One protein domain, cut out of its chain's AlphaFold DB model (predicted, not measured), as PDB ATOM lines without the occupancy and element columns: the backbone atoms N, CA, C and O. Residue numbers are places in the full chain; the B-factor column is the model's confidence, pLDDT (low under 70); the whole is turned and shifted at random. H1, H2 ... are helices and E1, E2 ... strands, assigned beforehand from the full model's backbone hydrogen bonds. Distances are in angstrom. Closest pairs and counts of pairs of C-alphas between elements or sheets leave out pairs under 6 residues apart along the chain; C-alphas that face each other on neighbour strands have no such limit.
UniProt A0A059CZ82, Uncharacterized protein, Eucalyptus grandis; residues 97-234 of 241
ATOM      1  N   TYR A  97     214.881 244.395 347.117       90.12
ATOM      2  CA  TYR A  97     215.089 243.035 346.637       90.12
ATOM      3  C   TYR A  97     213.742 242.442 346.248       90.12
ATOM      4  O   TYR A  97     212.813 242.449 347.053       90.12
ATOM      5  N   PHE A  98     213.644 241.913 345.032       92.19
ATOM      6  CA  PHE A  98     212.467 241.189 344.567       92.19
ATOM      7  C   PHE A  98     212.862 239.740 344.315       92.19
ATOM      8  O   PHE A  98     213.816 239.463 343.591       92.19
ATOM      9  N   LEU A  99     212.140 238.817 344.940       92.38
ATOM     10  CA  LEU A  99     212.347 237.383 344.792       92.38
ATOM     11  C   LEU A  99     211.237 236.835 343.908       92.38
ATOM     12  O   LEU A  99     210.070 236.852 344.293       92.38
ATOM     13  N   VAL A 100     211.607 236.336 342.736       93.69
ATOM     14  CA  VAL A 100     210.664 235.731 341.798       93.69
ATOM     15  C   VAL A 100     210.993 234.262 341.647       93.69
ATOM     16  O   VAL A 100     212.131 233.891 341.365       93.69
ATOM     17  N   ARG A 101     209.996 233.405 341.847       93.31
ATOM     18  CA  ARG A 101     210.122 231.989 341.512       93.31
ATOM     19  C   ARG A 101     210.001 231.837 339.995       93.31
ATOM     20  O   ARG A 101     209.085 232.400 339.402       93.31
ATOM     21  N   ALA A 102     210.897 231.070 339.383       93.31
ATOM     22  CA  ALA A 102     210.771 230.705 337.980       93.31
ATOM     23  C   ALA A 102     209.462 229.932 337.747       93.31
ATOM     24  O   ALA A 102     209.019 229.165 338.609       93.31
ATOM     25  N   GLY A 103     208.857 230.141 336.581       93.69
ATOM     26  CA  GLY A 103     207.660 229.419 336.173       93.69
ATOM     27  C   GLY A 103     207.883 227.906 336.070       93.69
ATOM     28  O   GLY A 103     209.005 227.400 336.151       93.69
ATOM     29  N   GLU A 104     206.784 227.190 335.865       93.44
ATOM     30  CA  GLU A 104     206.772 225.737 335.674       93.44
ATOM     31  C   GLU A 104     207.740 225.296 334.560       93.44
ATOM     32  O   GLU A 104     207.666 225.787 333.429       93.44
ATOM     33  N   SER A 105     208.633 224.353 334.861       92.81
ATOM     34  CA  SER A 105     209.522 223.718 333.878       92.81
ATOM     35  C   SER A 105     208.919 222.462 333.259       92.81
ATOM     36  O   SER A 105     208.012 221.870 333.838       92.81
ATOM     37  N   GLU A 106     209.473 222.003 332.138       92.88
ATOM     38  CA  GLU A 106     209.042 220.762 331.469       92.88
ATOM     39  C   GLU A 106     209.054 219.559 332.431       92.88
ATOM     40  O   GLU A 106     208.026 218.916 332.632       92.88
ATOM     41  N   TYR A 107     210.151 219.326 333.162       90.56
ATOM     42  CA  TYR A 107     210.196 218.263 334.180       90.56
ATOM     43  C   TYR A 107     209.210 218.464 335.340       90.56
ATOM     44  O   TYR A 107     208.734 217.484 335.902       90.56
ATOM     45  N   GLU A 108     208.865 219.712 335.684       90.06
ATOM     46  CA  GLU A 108     207.877 219.972 336.741       90.06
ATOM     47  C   GLU A 108     206.465 219.620 336.260       90.06
ATOM     48  O   GLU A 108     205.689 219.064 337.036       90.06
ATOM     49  N   SER A 109     206.174 219.849 334.975       91.06
ATOM     50  CA  SER A 109     204.909 219.456 334.344       91.06
ATOM     51  C   SER A 109     204.738 217.937 334.246       91.06
ATOM     52  O   SER A 109     203.634 217.425 334.409       91.06
ATOM     53  N   LEU A 110     205.847 217.206 334.068       90.50
ATOM     54  CA  LEU A 110     205.892 215.741 334.103       90.50
ATOM     55  C   LEU A 110     205.899 215.176 335.534       90.50
ATOM     56  O   LEU A 110     205.860 213.961 335.720       90.50
ATOM     57  N   GLY A 111     205.989 216.041 336.549       88.62
ATOM     58  CA  GLY A 111     206.098 215.637 337.946       88.62
ATOM     59  C   GLY A 111     207.430 214.972 338.297       88.62
ATOM     60  O   GLY A 111     207.507 214.302 339.316       88.62
ATOM     61  N   ILE A 112     208.481 215.133 337.493       89.75
ATOM     62  CA  ILE A 112     209.790 214.504 337.714       89.75
ATOM     63  C   ILE A 112     210.693 215.447 338.508       89.75
ATOM     64  O   ILE A 112     210.843 216.627 338.186       89.75
ATOM     65  N   ILE A 113     211.337 214.916 339.545       88.62
ATOM     66  CA  ILE A 113     212.330 215.654 340.324       88.62
ATOM     67  C   ILE A 113     213.643 215.717 339.542       88.62
ATOM     68  O   ILE A 113     214.212 214.683 339.194       88.62
ATOM     69  N   ASN A 114     214.130 216.935 339.305       86.69
ATOM     70  CA  ASN A 114     215.415 217.174 338.661       86.69
ATOM     71  C   ASN A 114     216.155 218.333 339.352       86.69
ATOM     72  O   ASN A 114     215.861 219.505 339.114       86.69
ATOM     73  N   THR A 115     217.105 218.009 340.228       85.56
ATOM     74  CA  THR A 115     217.958 218.976 340.942       85.56
ATOM     75  C   THR A 115     219.459 218.765 340.699       85.56
ATOM     76  O   THR A 115     220.281 219.564 341.158       85.56
ATOM     77  N   ASN A 116     219.834 217.754 339.908       87.12
ATOM     78  CA  ASN A 116     221.221 217.433 339.580       87.12
ATOM     79  C   ASN A 116     221.853 218.521 338.672       87.12
ATOM     80  O   ASN A 116     221.258 218.896 337.660       87.12
ATOM     81  N   PRO A 117     223.063 219.035 338.994       81.00
ATOM     82  CA  PRO A 117     223.771 220.045 338.199       81.00
ATOM     83  C   PRO A 117     223.868 219.774 336.694       81.00
ATOM     84  O   PRO A 117     223.776 220.711 335.900       81.00
ATOM     85  N   VAL A 118     224.025 218.507 336.302       84.88
ATOM     86  CA  VAL A 118     224.193 218.119 334.892       84.88
ATOM     87  C   VAL A 118     222.883 218.246 334.118       84.88
ATOM     88  O   VAL A 118     222.858 218.719 332.990       84.88
ATOM     89  N   THR A 119     221.775 217.848 334.731       82.56
ATOM     90  CA  THR A 119     220.468 217.771 334.074       82.56
ATOM     91  C   THR A 119     219.642 219.036 334.266       82.56
ATOM     92  O   THR A 119     218.781 219.325 333.448       82.56
ATOM     93  N   LYS A 120     219.889 219.837 335.308       83.94
ATOM     94  CA  LYS A 120     219.155 221.095 335.553       83.94
ATOM     95  C   LYS A 120     219.583 222.250 334.636       83.94
ATOM     96  O   LYS A 120     218.877 223.255 334.527       83.94
ATOM     97  N   THR A 121     220.756 222.123 334.015       86.69
ATOM     98  CA  THR A 121     221.306 223.068 333.028       86.69
ATOM     99  C   THR A 121     220.999 222.650 331.588       86.69
ATOM    100  O   THR A 121     221.283 223.409 330.664       86.69
ATOM    101  N   SER A 122     220.397 221.473 331.379       86.88
ATOM    102  CA  SER A 122     220.020 221.021 330.043       86.88
ATOM    103  C   SER A 122     218.859 221.845 329.482       86.88
ATOM    104  O   SER A 122     218.041 222.406 330.220       86.88
ATOM    105  N   VAL A 123     218.770 221.891 328.152       83.06
ATOM    106  CA  VAL A 123     217.671 222.559 327.436       83.06
ATOM    107  C   VAL A 123     216.320 221.931 327.792       83.06
ATOM    108  O   VAL A 123     215.333 222.654 327.927       83.06
ATOM    109  N   ASP A 124     216.306 220.623 328.050       84.94
ATOM    110  CA  ASP A 124     215.117 219.856 328.434       84.94
ATOM    111  C   ASP A 124     214.560 220.276 329.805       84.94
ATOM    112  O   ASP A 124     213.380 220.089 330.084       84.94
ATOM    113  N   SER A 125     215.378 220.902 330.661       86.31
ATOM    114  CA  SER A 125     214.949 221.451 331.955       86.31
ATOM    115  C   SER A 125     214.475 222.913 331.887       86.31
ATOM    116  O   SER A 125     214.396 223.594 332.919       86.31
ATOM    117  N   GLY A 126     214.176 223.416 330.687       92.25
ATOM    118  CA  GLY A 126     213.674 224.770 330.448       92.25
ATOM    119  C   GLY A 126     212.257 225.035 330.974       92.25
ATOM    120  O   GLY A 126     211.598 224.172 331.559       92.25
ATOM    121  N   LEU A 127     211.788 226.271 330.775       94.56
ATOM    122  CA  LEU A 127     210.410 226.682 331.058       94.56
ATOM    123  C   LEU A 127     209.434 226.005 330.094       94.56
ATOM    124  O   LEU A 127     209.586 226.117 328.874       94.56
ATOM    125  N   SER A 128     208.367 225.440 330.656       95.25
ATOM    126  CA  SER A 128     207.205 224.988 329.892       95.25
ATOM    127  C   SER A 128     206.479 226.164 329.235       95.25
ATOM    128  O   SER A 128     206.642 227.328 329.621       95.25
ATOM    129  N   GLU A 129     205.598 225.892 328.275       95.00
ATOM    130  CA  GLU A 129     204.754 226.933 327.670       95.00
ATOM    131  C   GLU A 129     203.886 227.673 328.702       95.00
ATOM    132  O   GLU A 129     203.697 228.891 328.612       95.00
ATOM    133  N   LYS A 130     203.390 226.952 329.717       96.00
ATOM    134  CA  LYS A 130     202.661 227.538 330.852       96.00
ATOM    135  C   LYS A 130     203.587 228.406 331.702       96.00
ATOM    136  O   LYS A 130     203.223 229.537 332.027       96.00
ATOM    137  N   GLY A 131     204.796 227.923 331.985       95.19
ATOM    138  CA  GLY A 131     205.834 228.657 332.708       95.19
ATOM    139  C   GLY A 131     206.221 229.967 332.025       95.19
ATOM    140  O   GLY A 131     206.317 231.000 332.683       95.19
ATOM    141  N   LYS A 132     206.342 229.983 330.692       96.31
ATOM    142  CA  LYS A 132     206.599 231.212 329.919       96.31
ATOM    143  C   LYS A 132     205.493 232.250 330.127       96.31
ATOM    144  O   LYS A 132     205.787 233.409 330.406       96.31
ATOM    145  N   LYS A 133     204.220 231.838 330.070       97.19
ATOM    146  CA  LYS A 133     203.070 232.728 330.325       97.19
ATOM    147  C   LYS A 133     203.055 233.258 331.763       97.19
ATOM    148  O   LYS A 133     202.756 234.432 331.964       97.19
ATOM    149  N   GLN A 134     203.397 232.423 332.748       96.56
ATOM    150  CA  GLN A 134     203.544 232.843 334.149       96.56
ATOM    151  C   GLN A 134     204.630 233.914 334.292       96.56
ATOM    152  O   GLN A 134     204.400 234.936 334.935       96.56
ATOM    153  N   MET A 135     205.777 233.725 333.634       96.38
ATOM    154  CA  MET A 135     206.881 234.681 333.698       96.38
ATOM    155  C   MET A 135     206.566 236.008 333.022       96.38
ATOM    156  O   MET A 135     206.944 237.049 333.545       96.38
ATOM    157  N   VAL A 136     205.850 235.990 331.894       96.81
ATOM    158  CA  VAL A 136     205.405 237.225 331.235       96.81
ATOM    159  C   VAL A 136     204.498 238.033 332.163       96.81
ATOM    160  O   VAL A 136     204.702 239.234 332.298       96.81
ATOM    161  N   ARG A 137     203.549 237.383 332.852       96.75
ATOM    162  CA  ARG A 137     202.687 238.049 333.846       96.75
ATOM    163  C   ARG A 137     203.511 238.641 334.989       96.75
ATOM    164  O   ARG A 137     203.460 239.844 335.201       96.75
ATOM    165  N   ALA A 138     204.369 237.832 335.610       95.56
ATOM    166  CA  ALA A 138     205.241 238.289 336.691       95.56
ATOM    167  C   ALA A 138     206.158 239.452 336.265       95.56
ATOM    168  O   ALA A 138     206.448 240.344 337.056       95.56
ATOM    169  N   ALA A 139     206.613 239.471 335.010       94.94
ATOM    170  CA  ALA A 139     207.432 240.554 334.481       94.94
ATOM    171  C   ALA A 139     206.659 241.876 334.350       94.94
ATOM    172  O   ALA A 139     207.251 242.935 334.574       94.94
ATOM    173  N   PHE A 140     205.365 241.829 334.013       95.81
ATOM    174  CA  PHE A 140     204.496 243.007 334.023       95.81
ATOM    175  C   PHE A 140     204.191 243.474 335.447       95.81
ATOM    176  O   PHE A 140     204.318 244.667 335.708       95.81
ATOM    177  N   ASP A 141     203.920 242.556 336.375       95.06
ATOM    178  CA  ASP A 141     203.690 242.897 337.784       95.06
ATOM    179  C   ASP A 141     204.924 243.599 338.388       95.06
ATOM    180  O   ASP A 141     204.825 244.628 339.053       95.06
ATOM    181  N   LEU A 142     206.132 243.100 338.092       92.94
ATOM    182  CA  LEU A 142     207.394 243.741 338.491       92.94
ATOM    183  C   LEU A 142     207.561 245.153 337.925       92.94
ATOM    184  O   LEU A 142     208.142 246.025 338.579       92.94
ATOM    185  N   LYS A 143     207.082 245.363 336.699       92.38
ATOM    186  CA  LYS A 143     207.135 246.659 336.030       92.38
ATOM    187  C   LYS A 143     206.168 247.646 336.676       92.38
ATOM    188  O   LYS A 143     206.556 248.786 336.904       92.38
ATOM    189  N   GLU A 144     204.958 247.202 337.006       93.88
ATOM    190  CA  GLU A 144     203.956 247.999 337.723       93.88
ATOM    191  C   GLU A 144     204.450 248.407 339.119       93.88
ATOM    192  O   GLU A 144     204.275 249.549 339.532       93.88
ATOM    193  N   MET A 145     205.178 247.521 339.806       90.62
ATOM    194  CA  MET A 145     205.807 247.815 341.100       90.62
ATOM    195  C   MET A 145     207.028 248.755 341.018       90.62
ATOM    196  O   MET A 145     207.640 249.064 342.048       90.62
ATOM    197  N   GLY A 146     207.450 249.175 339.822       90.00
ATOM    198  CA  GLY A 146     208.621 250.037 339.646       90.00
ATOM    199  C   GLY A 146     209.930 249.383 340.113       90.00
ATOM    200  O   GLY A 146     210.842 250.062 340.608       90.00
ATOM    201  N   ALA A 147     210.043 248.051 340.006       87.25
ATOM    202  CA  ALA A 147     211.182 247.290 340.530       87.25
ATOM    203  C   ALA A 147     212.518 247.695 339.880       87.25
ATOM    204  O   ALA A 147     213.542 247.801 340.562       87.25
ATOM    205  N   CYS A 148     212.489 247.984 338.576       86.06
ATOM    206  CA  CYS A 148     213.670 248.200 337.735       86.06
ATOM    207  C   CYS A 148     213.813 249.625 337.166       86.06
ATOM    208  O   CYS A 148     214.579 249.832 336.232       86.06
ATOM    209  N   GLU A 149     213.144 250.628 337.745       85.00
ATOM    210  CA  GLU A 149     213.204 252.025 337.268       85.00
ATOM    211  C   GLU A 149     214.610 252.651 337.302       85.00
ATOM    212  O   GLU A 149     214.931 253.497 336.474       85.00
ATOM    213  N   ARG A 150     215.461 252.254 338.263       79.00
ATOM    214  CA  ARG A 150     216.787 252.861 338.512       79.00
ATOM    215  C   ARG A 150     217.949 251.905 338.254       79.00
ATOM    216  O   ARG A 150     218.886 251.864 339.046       79.00
ATOM    217  N   ASN A 151     217.870 251.142 337.164       79.12
ATOM    218  CA  ASN A 151     218.754 250.018 336.846       79.12
ATOM    219  C   ASN A 151     218.686 248.904 337.905       79.12
ATOM    220  O   ASN A 151     218.873 249.118 339.106       79.12
ATOM    221  N   CYS A 152     218.431 247.683 337.454       89.38
ATOM    222  CA  CYS A 152     218.382 246.525 338.331       89.38
ATOM    223  C   CYS A 152     219.320 245.435 337.830       89.38
ATOM    224  O   CYS A 152     219.558 245.299 336.629       89.38
ATOM    225  N   TRP A 153     219.861 244.675 338.775       92.00
ATOM    226  CA  TRP A 153     220.608 243.463 338.481       92.00
ATOM    227  C   TRP A 153     219.686 242.273 338.654       92.00
ATOM    228  O   TRP A 153     218.891 242.232 339.596       92.00
ATOM    229  N   ILE A 154     219.798 241.312 337.747       93.81
ATOM    230  CA  ILE A 154     219.039 240.073 337.787       93.81
ATOM    231  C   ILE A 154     220.024 238.950 338.075       93.81
ATOM    232  O   ILE A 154     220.951 238.712 337.304       93.81
ATOM    233  N   TRP A 155     219.788 238.243 339.166       94.56
ATOM    234  CA  TRP A 155     220.597 237.130 339.625       94.56
ATOM    235  C   TRP A 155     219.757 235.856 339.513       94.56
ATOM    236  O   TRP A 155     218.982 235.547 340.425       94.56
ATOM    237  N   PRO A 156     219.782 235.157 338.366       94.31
ATOM    238  CA  PRO A 156     219.124 233.867 338.240       94.31
ATOM    239  C   PRO A 156     219.960 232.759 338.888       94.31
ATOM    240  O   PRO A 156     221.190 232.803 338.891       94.31
ATOM    241  N   SER A 157     219.277 231.724 339.374       91.44
ATOM    242  CA  SER A 157     219.894 230.416 339.640       91.44
ATOM    243  C   SER A 157     220.493 229.812 338.357       91.44
ATOM    244  O   SER A 157     220.115 230.215 337.255       91.44
ATOM    245  N   ILE A 158     221.332 228.783 338.466       89.94
ATOM    246  CA  ILE A 158     222.037 228.201 337.305       89.94
ATOM    247  C   ILE A 158     221.111 227.375 336.408       89.94
ATOM    248  O   ILE A 158     221.494 226.965 335.316       89.94
ATOM    249  N   THR A 159     219.905 227.076 336.888       90.81
ATOM    250  CA  THR A 159     218.939 226.248 336.169       90.81
ATOM    251  C   THR A 159     218.487 226.907 334.867       90.81
ATOM    252  O   THR A 159     218.237 228.115 334.818       90.81
ATOM    253  N   GLN A 160     218.298 226.103 333.820       92.19
ATOM    254  CA  GLN A 160     217.921 226.610 332.498       92.19
ATOM    255  C   GLN A 160     216.610 227.413 332.537       92.19
ATOM    256  O   GLN A 160     216.493 228.472 331.919       92.19
ATOM    257  N   ARG A 161     215.632 226.961 333.332       93.19
ATOM    258  CA  ARG A 161     214.364 227.676 333.541       93.19
ATOM    259  C   ARG A 161     214.530 229.062 334.172       93.19
ATOM    260  O   ARG A 161     213.797 229.979 333.810       93.19
ATOM    261  N   ALA A 162     215.476 229.239 335.097       93.88
ATOM    262  CA  ALA A 162     215.705 230.527 335.747       93.88
ATOM    263  C   ALA A 162     216.400 231.518 334.813       93.88
ATOM    264  O   ALA A 162     216.047 232.695 334.808       93.88
ATOM    265  N   TYR A 163     217.325 231.043 333.979       93.94
ATOM    266  CA  TYR A 163     217.922 231.859 332.924       93.94
ATOM    267  C   TYR A 163     216.886 232.340 331.910       93.94
ATOM    268  O   TYR A 163     216.806 233.535 331.641       93.94
ATOM    269  N   GLN A 164     216.039 231.440 331.405       95.19
ATOM    270  CA  GLN A 164     214.963 231.816 330.482       95.19
ATOM    271  C   GLN A 164     213.973 232.792 331.136       95.19
ATOM    272  O   GLN A 164     213.547 233.762 330.512       95.19
ATOM    273  N   ALA A 165     213.641 232.583 332.413       95.56
ATOM    274  CA  ALA A 165     212.817 233.508 333.187       95.56
ATOM    275  C   ALA A 165     213.464 234.898 333.306       95.56
ATOM    276  O   ALA A 165     212.784 235.907 333.118       95.56
ATOM    277  N   ALA A 166     214.770 234.959 333.579       95.25
ATOM    278  CA  ALA A 166     215.522 236.206 333.649       95.25
ATOM    279  C   ALA A 166     215.551 236.940 332.303       95.25
ATOM    280  O   ALA A 166     215.367 238.154 332.280       95.25
ATOM    281  N   GLU A 167     215.710 236.227 331.186       95.12
ATOM    282  CA  GLU A 167     215.659 236.819 329.844       95.12
ATOM    283  C   GLU A 167     214.268 237.399 329.529       95.12
ATOM    284  O   GLU A 167     214.170 238.520 329.026       95.12
ATOM    285  N   ILE A 168     213.187 236.705 329.910       96.00
ATOM    286  CA  ILE A 168     211.814 237.223 329.778       96.00
ATOM    287  C   ILE A 168     211.641 238.500 330.612       96.00
ATOM    288  O   ILE A 168     211.213 239.525 330.078       96.00
ATOM    289  N   ILE A 169     212.018 238.483 331.894       94.88
ATOM    290  CA  ILE A 169     211.912 239.657 332.777       94.88
ATOM    291  C   ILE A 169     212.733 240.830 332.230       94.88
ATOM    292  O   ILE A 169     212.242 241.964 332.205       94.88
ATOM    293  N   ALA A 170     213.957 240.564 331.770       94.25
ATOM    294  CA  ALA A 170     214.844 241.566 331.198       94.25
ATOM    295  C   ALA A 170     214.243 242.205 329.942       94.25
ATOM    296  O   ALA A 170     214.252 243.431 329.817       94.25
ATOM    297  N   SER A 171     213.654 241.398 329.054       93.94
ATOM    298  CA  SER A 171     213.034 241.881 327.818       93.94
ATOM    299  C   SER A 171     211.866 242.844 328.080       93.94
ATOM    300  O   SER A 171     211.797 243.912 327.472       93.94
ATOM    301  N   VAL A 172     210.994 242.532 329.046       93.62
ATOM    302  CA  VAL A 172     209.817 243.353 329.394       93.62
ATOM    303  C   VAL A 172     210.215 244.661 330.088       93.62
ATOM    304  O   VAL A 172     209.605 245.712 329.852       93.62
ATOM    305  N   ASN A 173     211.262 244.612 330.916       91.38
ATOM    306  CA  ASN A 173     211.762 245.751 331.688       91.38
ATOM    307  C   ASN A 173     212.880 246.538 330.979       91.38
ATOM    308  O   ASN A 173     213.418 247.474 331.561       91.38
ATOM    309  N   ARG A 174     213.202 246.204 329.718       91.00
ATOM    310  CA  ARG A 174     214.252 246.851 328.902       91.00
ATOM    311  C   ARG A 174     215.639 246.845 329.560       91.00
ATOM    312  O   ARG A 174     216.389 247.813 329.467       91.00
ATOM    313  N   ILE A 175     215.988 245.740 330.208       91.50
ATOM    314  CA  ILE A 175     217.290 245.541 330.852       91.50
ATOM    315  C   ILE A 175     218.206 244.811 329.871       91.50
ATOM    316  O   ILE A 175     217.806 243.822 329.255       91.50
ATOM    317  N   SER A 176     219.446 245.274 329.715       91.44
ATOM    318  CA  SER A 176     220.421 244.586 328.869       91.44
ATOM    319  C   SER A 176     220.922 243.295 329.522       91.44
ATOM    320  O   SER A 176     221.051 243.192 330.742       91.44
ATOM    321  N   ARG A 177     221.294 242.313 328.691       90.25
ATOM    322  CA  ARG A 177     221.803 241.003 329.140       90.25
ATOM    323  C   ARG A 177     223.040 241.096 330.045       90.25
ATOM    324  O   ARG A 177     223.292 240.189 330.824       90.25
ATOM    325  N   SER A 178     223.782 242.203 329.987       90.75
ATOM    326  CA  SER A 178     224.937 242.488 330.851       90.75
ATOM    327  C   SER A 178     224.607 242.586 332.344       90.75
ATOM    328  O   SER A 178     225.510 242.467 333.165       90.75
ATOM    329  N   TYR A 179     223.342 242.829 332.698       91.25
ATOM    330  CA  TYR A 179     222.879 242.894 334.087       91.25
ATOM    331  C   TYR A 179     222.319 241.562 334.598       91.25
ATOM    332  O   TYR A 179     221.871 241.495 335.742       91.25
ATOM    333  N   ILE A 180     222.333 240.515 333.767       93.06
ATOM    334  CA  ILE A 180     221.979 239.156 334.169       93.06
ATOM    335  C   ILE A 180     223.266 238.465 334.618       93.06
ATOM    336  O   ILE A 180     224.110 238.124 333.789       93.06
ATOM    337  N   VAL A 181     223.426 238.283 335.927       92.75
ATOM    338  CA  VAL A 181     224.624 237.687 336.528       92.75
ATOM    339  C   VAL A 181     224.236 236.389 337.228       92.75
ATOM    340  O   VAL A 181     223.533 236.425 338.232       92.75
ATOM    341  N   PRO A 182     224.659 235.233 336.706       89.69
ATOM    342  CA  PRO A 182     224.264 233.954 337.273       89.69
ATOM    343  C   PRO A 182     224.837 233.727 338.663       89.69
ATOM    344  O   PRO A 182     226.036 233.910 338.874       89.69
ATOM    345  N   GLU A 183     223.997 233.241 339.573       86.31
ATOM    346  CA  GLU A 183     224.398 232.873 340.927       86.31
ATOM    347  C   GLU A 183     224.366 231.362 341.121       86.31
ATOM    348  O   GLU A 183     223.316 230.723 341.023       86.31
ATOM    349  N   TYR A 184     225.531 230.800 341.445       74.62
ATOM    350  CA  TYR A 184     225.739 229.353 341.491       74.62
ATOM    351  C   TYR A 184     225.468 228.713 342.852       74.62
ATOM    352  O   TYR A 184     225.290 227.501 342.937       74.62
ATOM    353  N   THR A 185     225.406 229.514 343.917       74.50
ATOM    354  CA  THR A 185     225.498 228.976 345.282       74.50
ATOM    355  C   THR A 185     224.177 229.017 346.046       74.50
ATOM    356  O   THR A 185     223.839 228.062 346.740       74.50
ATOM    357  N   PHE A 186     223.415 230.110 345.953       78.50
ATOM    358  CA  PHE A 186     222.346 230.381 346.929       78.50
ATOM    359  C   PHE A 186     220.920 230.255 346.386       78.50
ATOM    360  O   PHE A 186     219.979 230.085 347.164       78.50
ATOM    361  N   LEU A 187     220.742 230.349 345.066       84.12
ATOM    362  CA  LEU A 187     219.416 230.402 344.439       84.12
ATOM    363  C   LEU A 187     218.966 229.071 343.830       84.12
ATOM    364  O   LEU A 187     217.794 228.930 343.471       84.12
ATOM    365  N   ASP A 188     219.871 228.098 343.751       84.88
ATOM    366  CA  ASP A 188     219.566 226.757 343.276       84.88
ATOM    367  C   ASP A 188     218.697 225.979 344.280       84.88
ATOM    368  O   ASP A 188     218.743 226.181 345.501       84.88
ATOM    369  N   ALA A 189     217.886 225.059 343.751       83.25
ATOM    370  CA  ALA A 189     217.238 224.033 344.560       83.25
ATOM    371  C   ALA A 189     218.278 223.222 345.340       83.25
ATOM    372  O   ALA A 189     219.384 222.973 344.853       83.25
ATOM    373  N   ARG A 190     217.896 222.749 346.532       84.81
ATOM    374  CA  ARG A 190     218.720 221.758 347.228       84.81
ATOM    375  C   ARG A 190     218.669 220.454 346.443       84.81
ATOM    376  O   ARG A 190     217.590 220.048 346.014       84.81
ATOM    377  N   GLY A 191     219.823 219.807 346.305       85.75
ATOM    378  CA  GLY A 191     219.916 218.480 345.709       85.75
ATOM    379  C   GLY A 191     219.124 217.462 346.526       85.75
ATOM    380  O   GLY A 191     219.324 217.361 347.736       85.75
ATOM    381  N   LEU A 192     218.236 216.714 345.871       85.12
ATOM    382  CA  LEU A 192     217.396 215.695 346.513       85.12
ATOM    383  C   LEU A 192     217.977 214.273 346.437       85.12
ATOM    384  O   LEU A 192     217.407 213.343 347.007       85.12
ATOM    385  N   GLY A 193     219.131 214.094 345.787       86.88
ATOM    386  CA  GLY A 193     219.919 212.859 345.829       86.88
ATOM    387  C   GLY A 193     219.147 211.630 345.343       86.88
ATOM    388  O   GLY A 193     218.861 211.495 344.161       86.88
ATOM    389  N   ALA A 194     218.791 210.721 346.254       84.88
ATOM    390  CA  ALA A 194     218.121 209.453 345.933       84.88
ATOM    391  C   ALA A 194     216.697 209.595 345.348       84.88
ATOM    392  O   ALA A 194     216.089 208.596 344.939       84.88
ATOM    393  N   TYR A 195     216.143 210.810 345.346       83.25
ATOM    394  CA  TYR A 195     214.844 211.126 344.751       83.25
ATOM    395  C   TYR A 195     214.940 211.728 343.344       83.25
ATOM    396  O   TYR A 195     213.912 211.985 342.726       83.25
ATOM    397  N   GLU A 196     216.149 211.933 342.819       86.81
ATOM    398  CA  GLU A 196     216.356 212.401 341.447       86.81
ATOM    399  C   GLU A 196     215.760 211.428 340.426       86.81
ATOM    400  O   GLU A 196     215.890 210.209 340.554       86.81
ATOM    401  N   GLY A 197     215.084 211.966 339.412       85.88
ATOM    402  CA  GLY A 197     214.440 211.187 338.355       85.88
ATOM    403  C   GLY A 197     213.169 210.445 338.780       85.88
ATOM    404  O   GLY A 197     212.524 209.827 337.935       85.88
ATOM    405  N   LYS A 198     212.774 210.506 340.059       87.00
ATOM    406  CA  LYS A 198     211.505 209.940 340.534       87.00
ATOM    407  C   LYS A 198     210.359 210.923 340.337       87.00
ATOM    408  O   LYS A 198     210.557 212.139 340.276       87.00
ATOM    409  N   ASN A 199     209.152 210.374 340.263       86.88
ATOM    410  CA  ASN A 199     207.940 211.172 340.248       86.88
ATOM    411  C   ASN A 199     207.679 211.757 341.651       86.88
ATOM    412  O   ASN A 199     207.855 211.076 342.660       86.88
ATOM    413  N   LEU A 200     207.260 213.016 341.723       79.81
ATOM    414  CA  LEU A 200     206.892 213.715 342.952       79.81
ATOM    415  C   LEU A 200     205.809 212.969 343.744       79.81
ATOM    416  O   LEU A 200     205.829 213.016 344.975       79.81
ATOM    417  N   ASP A 201     204.905 212.272 343.054       79.62
ATOM    418  CA  ASP A 201     203.806 211.535 343.679       79.62
ATOM    419  C   ASP A 201     204.304 210.261 344.382       79.62
ATOM    420  O   ASP A 201     203.899 209.972 345.512       79.62
ATOM    421  N   SER A 202     205.282 209.562 343.793       75.06
ATOM    422  CA  SER A 202     205.861 208.350 344.395       75.06
ATOM    423  C   SER A 202     206.751 208.645 345.605       75.06
ATOM    424  O   SER A 202     206.905 207.803 346.491       75.06
ATOM    425  N   VAL A 203     207.303 209.860 345.701       69.75
ATOM    426  CA  VAL A 203     208.039 210.302 346.897       69.75
ATOM    427  C   VAL A 203     207.114 210.459 348.103       69.75
ATOM    428  O   VAL A 203     207.535 210.156 349.218       69.75
ATOM    429  N   SER A 204     205.857 210.870 347.903       63.28
ATOM    430  CA  SER A 204     204.897 210.932 349.011       63.28
ATOM    431  C   SER A 204     204.432 209.559 349.491       63.28
ATOM    432  O   SER A 204     204.210 209.395 350.686       63.28
ATOM    433  N   GLU A 205     204.361 208.555 348.614       57.28
ATOM    434  CA  GLU A 205     203.951 207.199 349.007       57.28
ATOM    435  C   GLU A 205     204.995 206.497 349.886       57.28
ATOM    436  O   GLU A 205     204.645 205.869 350.884       57.28
ATOM    437  N   ALA A 206     206.285 206.662 349.577       53.12
ATOM    438  CA  ALA A 206     207.374 206.088 350.371       53.12
ATOM    439  C   ALA A 206     207.505 206.713 351.778       53.12
ATOM    440  O   ALA A 206     208.169 206.147 352.646       53.12
ATOM    441  N   GLN A 207     206.888 207.877 352.005       54.66
ATOM    442  CA  GLN A 207     206.995 208.659 353.240       54.66
ATOM    443  C   GLN A 207     205.742 208.584 354.129       54.66
ATOM    444  O   GLN A 207     205.704 209.254 355.155       54.66
ATOM    445  N   ASN A 208     204.756 207.738 353.801       50.09
ATOM    446  CA  ASN A 208     203.479 207.569 354.521       50.09
ATOM    447  C   ASN A 208     203.578 206.960 355.946       50.09
ATOM    448  O   ASN A 208     202.592 206.441 356.467       50.09
ATOM    449  N   TYR A 209     204.735 207.030 356.615       56.78
ATOM    450  CA  TYR A 209     204.825 206.713 358.042       56.78
ATOM    451  C   TYR A 209     204.430 207.952 358.877       56.78
ATOM    452  O   TYR A 209     205.116 208.975 358.828       56.78
ATOM    453  N   PRO A 210     203.348 207.874 359.671       52.19
ATOM    454  CA  PRO A 210     202.529 209.030 360.062       52.19
ATOM    455  C   PRO A 210     203.120 209.958 361.138       52.19
ATOM    456  O   PRO A 210     202.445 210.883 361.574       52.19
ATOM    457  N   PHE A 211     204.354 209.743 361.602       50.31
ATOM    458  CA  PHE A 211     204.898 210.491 362.747       50.31
ATOM    459  C   PHE A 211     205.856 211.641 362.366       50.31
ATOM    460  O   PHE A 211     206.142 212.497 363.196       50.31
ATOM    461  N   LEU A 212     206.337 211.702 361.116       54.12
ATOM    462  CA  LEU A 212     207.324 212.698 360.641       54.12
ATOM    463  C   LEU A 212     207.052 213.216 359.207       54.12
ATOM    464  O   LEU A 212     207.844 213.989 358.665       54.12
ATOM    465  N   SER A 213     205.958 212.791 358.569       54.94
ATOM    466  CA  SER A 213     205.765 212.853 357.112       54.94
ATOM    467  C   SER A 213     205.402 214.232 356.556       54.94
ATOM    468  O   SER A 213     205.888 214.612 355.489       54.94
ATOM    469  N   ASP A 214     204.584 215.010 357.265       57.28
ATOM    470  CA  ASP A 214     203.887 216.143 356.636       57.28
ATOM    471  C   ASP A 214     204.808 217.336 356.353       57.28
ATOM    472  O   ASP A 214     204.720 217.971 355.298       57.28
ATOM    473  N   GLY A 215     205.752 217.610 357.256       60.81
ATOM    474  CA  GLY A 215     206.745 218.668 357.065       60.81
ATOM    475  C   GLY A 215     207.788 218.311 356.005       60.81
ATOM    476  O   GLY A 215     208.156 219.154 355.187       60.81
ATOM    477  N   ILE A 216     208.234 217.052 355.981       64.69
ATOM    478  CA  ILE A 216     209.329 216.589 355.118       64.69
ATOM    479  C   ILE A 216     208.856 216.416 353.670       64.69
ATOM    480  O   ILE A 216     209.555 216.832 352.745       64.69
ATOM    481  N   ALA A 217     207.656 215.874 353.450       62.16
ATOM    482  CA  ALA A 217     207.096 215.717 352.108       62.16
ATOM    483  C   ALA A 217     206.806 217.080 351.455       62.16
ATOM    484  O   ALA A 217     207.141 217.307 350.286       62.16
ATOM    485  N   ALA A 218     206.243 218.024 352.217       67.69
ATOM    486  CA  ALA A 218     206.010 219.387 351.751       67.69
ATOM    487  C   ALA A 218     207.325 220.131 351.463       67.69
ATOM    488  O   ALA A 218     207.423 220.815 350.439       67.69
ATOM    489  N   ASP A 219     208.343 219.974 352.315       73.81
ATOM    490  CA  ASP A 219     209.669 220.560 352.096       73.81
ATOM    491  C   ASP A 219     210.368 219.948 350.875       73.81
ATOM    492  O   ASP A 219     210.914 220.674 350.048       73.81
ATOM    493  N   THR A 220     210.245 218.636 350.666       71.94
ATOM    494  CA  THR A 220     210.803 217.947 349.491       71.94
ATOM    495  C   THR A 220     210.160 218.452 348.202       71.94
ATOM    496  O   THR A 220     210.870 218.832 347.268       71.94
ATOM    497  N   ARG A 221     208.823 218.563 348.152       74.81
ATOM    498  CA  ARG A 221     208.117 219.143 346.993       74.81
ATOM    499  C   ARG A 221     208.494 220.607 346.775       74.81
ATOM    500  O   ARG A 221     208.686 221.029 345.634       74.81
ATOM    501  N   ARG A 222     208.616 221.393 347.848       76.50
ATOM    502  CA  ARG A 222     209.004 222.809 347.778       76.50
ATOM    503  C   ARG A 222     210.447 222.971 347.295       76.50
ATOM    504  O   ARG A 222     210.716 223.859 346.491       76.50
ATOM    505  N   SER A 223     211.348 222.104 347.748       77.00
ATOM    506  CA  SER A 223     212.758 222.100 347.371       77.00
ATOM    507  C   SER A 223     212.958 221.650 345.924       77.00
ATOM    508  O   SER A 223     213.653 222.337 345.182       77.00
ATOM    509  N   ALA A 224     212.281 220.585 345.476       74.31
ATOM    510  CA  ALA A 224     212.333 220.109 344.086       74.31
ATOM    511  C   ALA A 224     211.926 221.200 343.082       74.31
ATOM    512  O   ALA A 224     212.457 221.321 341.981       74.31
ATOM    513  N   ARG A 225     210.967 222.033 343.484       77.88
ATOM    514  CA  ARG A 225     210.360 223.074 342.654       77.88
ATOM    515  C   ARG A 225     211.034 224.443 342.792       77.88
ATOM    516  O   ARG A 225     210.575 225.426 342.206       77.88
ATOM    517  N   LYS A 226     212.132 224.523 343.546       78.75
ATOM    518  CA  LYS A 226     212.852 225.764 343.823       78.75
ATOM    519  C   LYS A 226     213.713 226.179 342.625       78.75
ATOM    520  O   LYS A 226     214.629 225.483 342.209       78.75
ATOM    521  N   ALA A 227     213.408 227.328 342.047       79.62
ATOM    522  CA  ALA A 227     214.319 228.069 341.184       79.62
ATOM    523  C   ALA A 227     213.942 229.529 341.312       79.62
ATOM    524  O   ALA A 227     212.777 229.886 341.118       79.62
ATOM    525  N   PHE A 228     214.908 230.346 341.702       86.00
ATOM    526  CA  PHE A 228     214.666 231.742 342.008       86.00
ATOM    527  C   PHE A 228     215.471 232.655 341.097       86.00
ATOM    528  O   PHE A 228     216.571 232.333 340.647       86.00
ATOM    529  N   VAL A 229     214.872 233.809 340.856       83.69
ATOM    530  CA  VAL A 229     215.470 234.971 340.231       83.69
ATOM    531  C   VAL A 229     215.401 236.077 341.272       83.69
ATOM    532  O   VAL A 229     214.314 236.497 341.673       83.69
ATOM    533  N   LEU A 230     216.562 236.504 341.758       86.06
ATOM    534  CA  LEU A 230     216.673 237.648 342.648       86.06
ATOM    535  C   LEU A 230     216.908 238.892 341.800       86.06
ATOM    536  O   LEU A 230     217.821 238.932 340.985       86.06
ATOM    537  N   ILE A 231     216.104 239.922 342.009       82.94
ATOM    538  CA  ILE A 231     216.257 241.205 341.336       82.94
ATOM    539  C   ILE A 231     216.640 242.230 342.386       82.94
ATOM    540  O   ILE A 231     215.929 242.404 343.379       82.94
ATOM    541  N   THR A 232     217.756 242.913 342.173       82.19
ATOM    542  CA  THR A 232     218.231 243.955 343.081       82.19
ATOM    543  C   THR A 232     218.066 245.316 342.428       82.19
ATOM    544  O   THR A 232     218.601 245.588 341.354       82.19
ATOM    545  N   GLY A 233     217.285 246.180 343.070       70.88
ATOM    546  CA  GLY A 233     217.100 247.563 342.657       70.88
ATOM    547  C   GLY A 233     218.082 248.469 343.388       70.88
ATOM    548  O   GLY A 233     218.155 248.426 344.616       70.88
ATOM    549  N   ASN A 234     218.764 249.341 342.638       64.50
ATOM    550  CA  ASN A 234     219.585 250.426 343.186       64.50
ATOM    551  C   ASN A 234     220.858 249.959 343.928       64.50
ATOM    552  O   ASN A 234     221.212 250.494 344.976       64.50
TER     553      ASN A 234
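What this domain is: This is residues 97 to 234 of the 241 residues of an uncharacterized protein of Eucalyptus grandis (UniProt A0A059CZ82). Two layers make the body: a small sheet of three strands, E1, E3 and E2, with the helices H3 and H4 side by side over one face. Beyond one end of this body, along the longest axis, lies a helical hairpin of H5 and H6, away from the sheet, and the short helices H1 and H2 lie between. The printed part has 138 residues, with six named helices and three named strands in the order E1 H1 H2 H3 E2 H4 H5 H6 E3; the sheet is antiparallel and the class is mixed, helices and strands. The whole is compact, with a radius of gyration of the C-alphas of 15.9 A, yet elongated in outline, with spans of 51 by 29 by 27 A.

Where its parts are: Find C-alpha 97 at (215.089, 243.035, 346.637); from there E1 runs to residue 101, 13.2 A. H1, residues 106 to 109, and H2, residues 117 to 120, follow. At C-alpha 129, (204.754, 226.933, 327.670), begins H3, which runs 23.4 A to residue 144. E2 is residues 152 to 156, 12.7 A, and H4 is residues 160 to 173, 20.1 A. H5 is residues 200 to 205, 9.4 A, and H6 is residues 213 to 224, 16.3 A. E3, residues 228 to 233, runs 16.0 A and ends at C-alpha 233, (217.100, 247.563, 342.657).

How they stand to each other: Start at E1, an edge strand antiparallel to the inner strand E3, and find N 98 and O 231 2.9 A apart, within hydrogen-bond range. On the other side of E3 is E2, also antiparallel, with N 155 and O 230 at 2.8 A. H4 is on the sheet at a height of 8.8 A, over E3 and only just over E2, where 3 of its C-alphas fall; it runs along the strands, at 20 degrees to E3 on the local plane. H3 is on the sheet too, and its closest C-alpha to E1 is Ala 138, 7.9 A from that of Val 100. H3 and H4 touch, the same way at a steep tilt of 39 degrees, their closest C-alphas being Ala 139 and Ile 169 at 4.9 A. H1 is near H3, while H2 is close to but not clearly touching H4, with the C-alphas of Lys 120 and Gln 160 6.4 A apart. The hairpin H5 and H6 only just touches, with 3 pairs of C-alphas within 8 A, the closest Ser 204 and Ala 217 at 6.1 A. In H3, H4 and H6 every O i to N i+4 pair is within hydrogen-bond range, in H5 1 of 2, and H1 and H2 are too short for such a pair.

The domain as a whole: Look at Arg 150 and Tyr 209 for the two C-alphas farthest apart, 51.5 A. The printed part has no cut, and its one long link, 26 residues, joins H4 to H5. In this model the mean pLDDT of the printed part is 84.7; residues 203 to 218 and residue 234 are under 70.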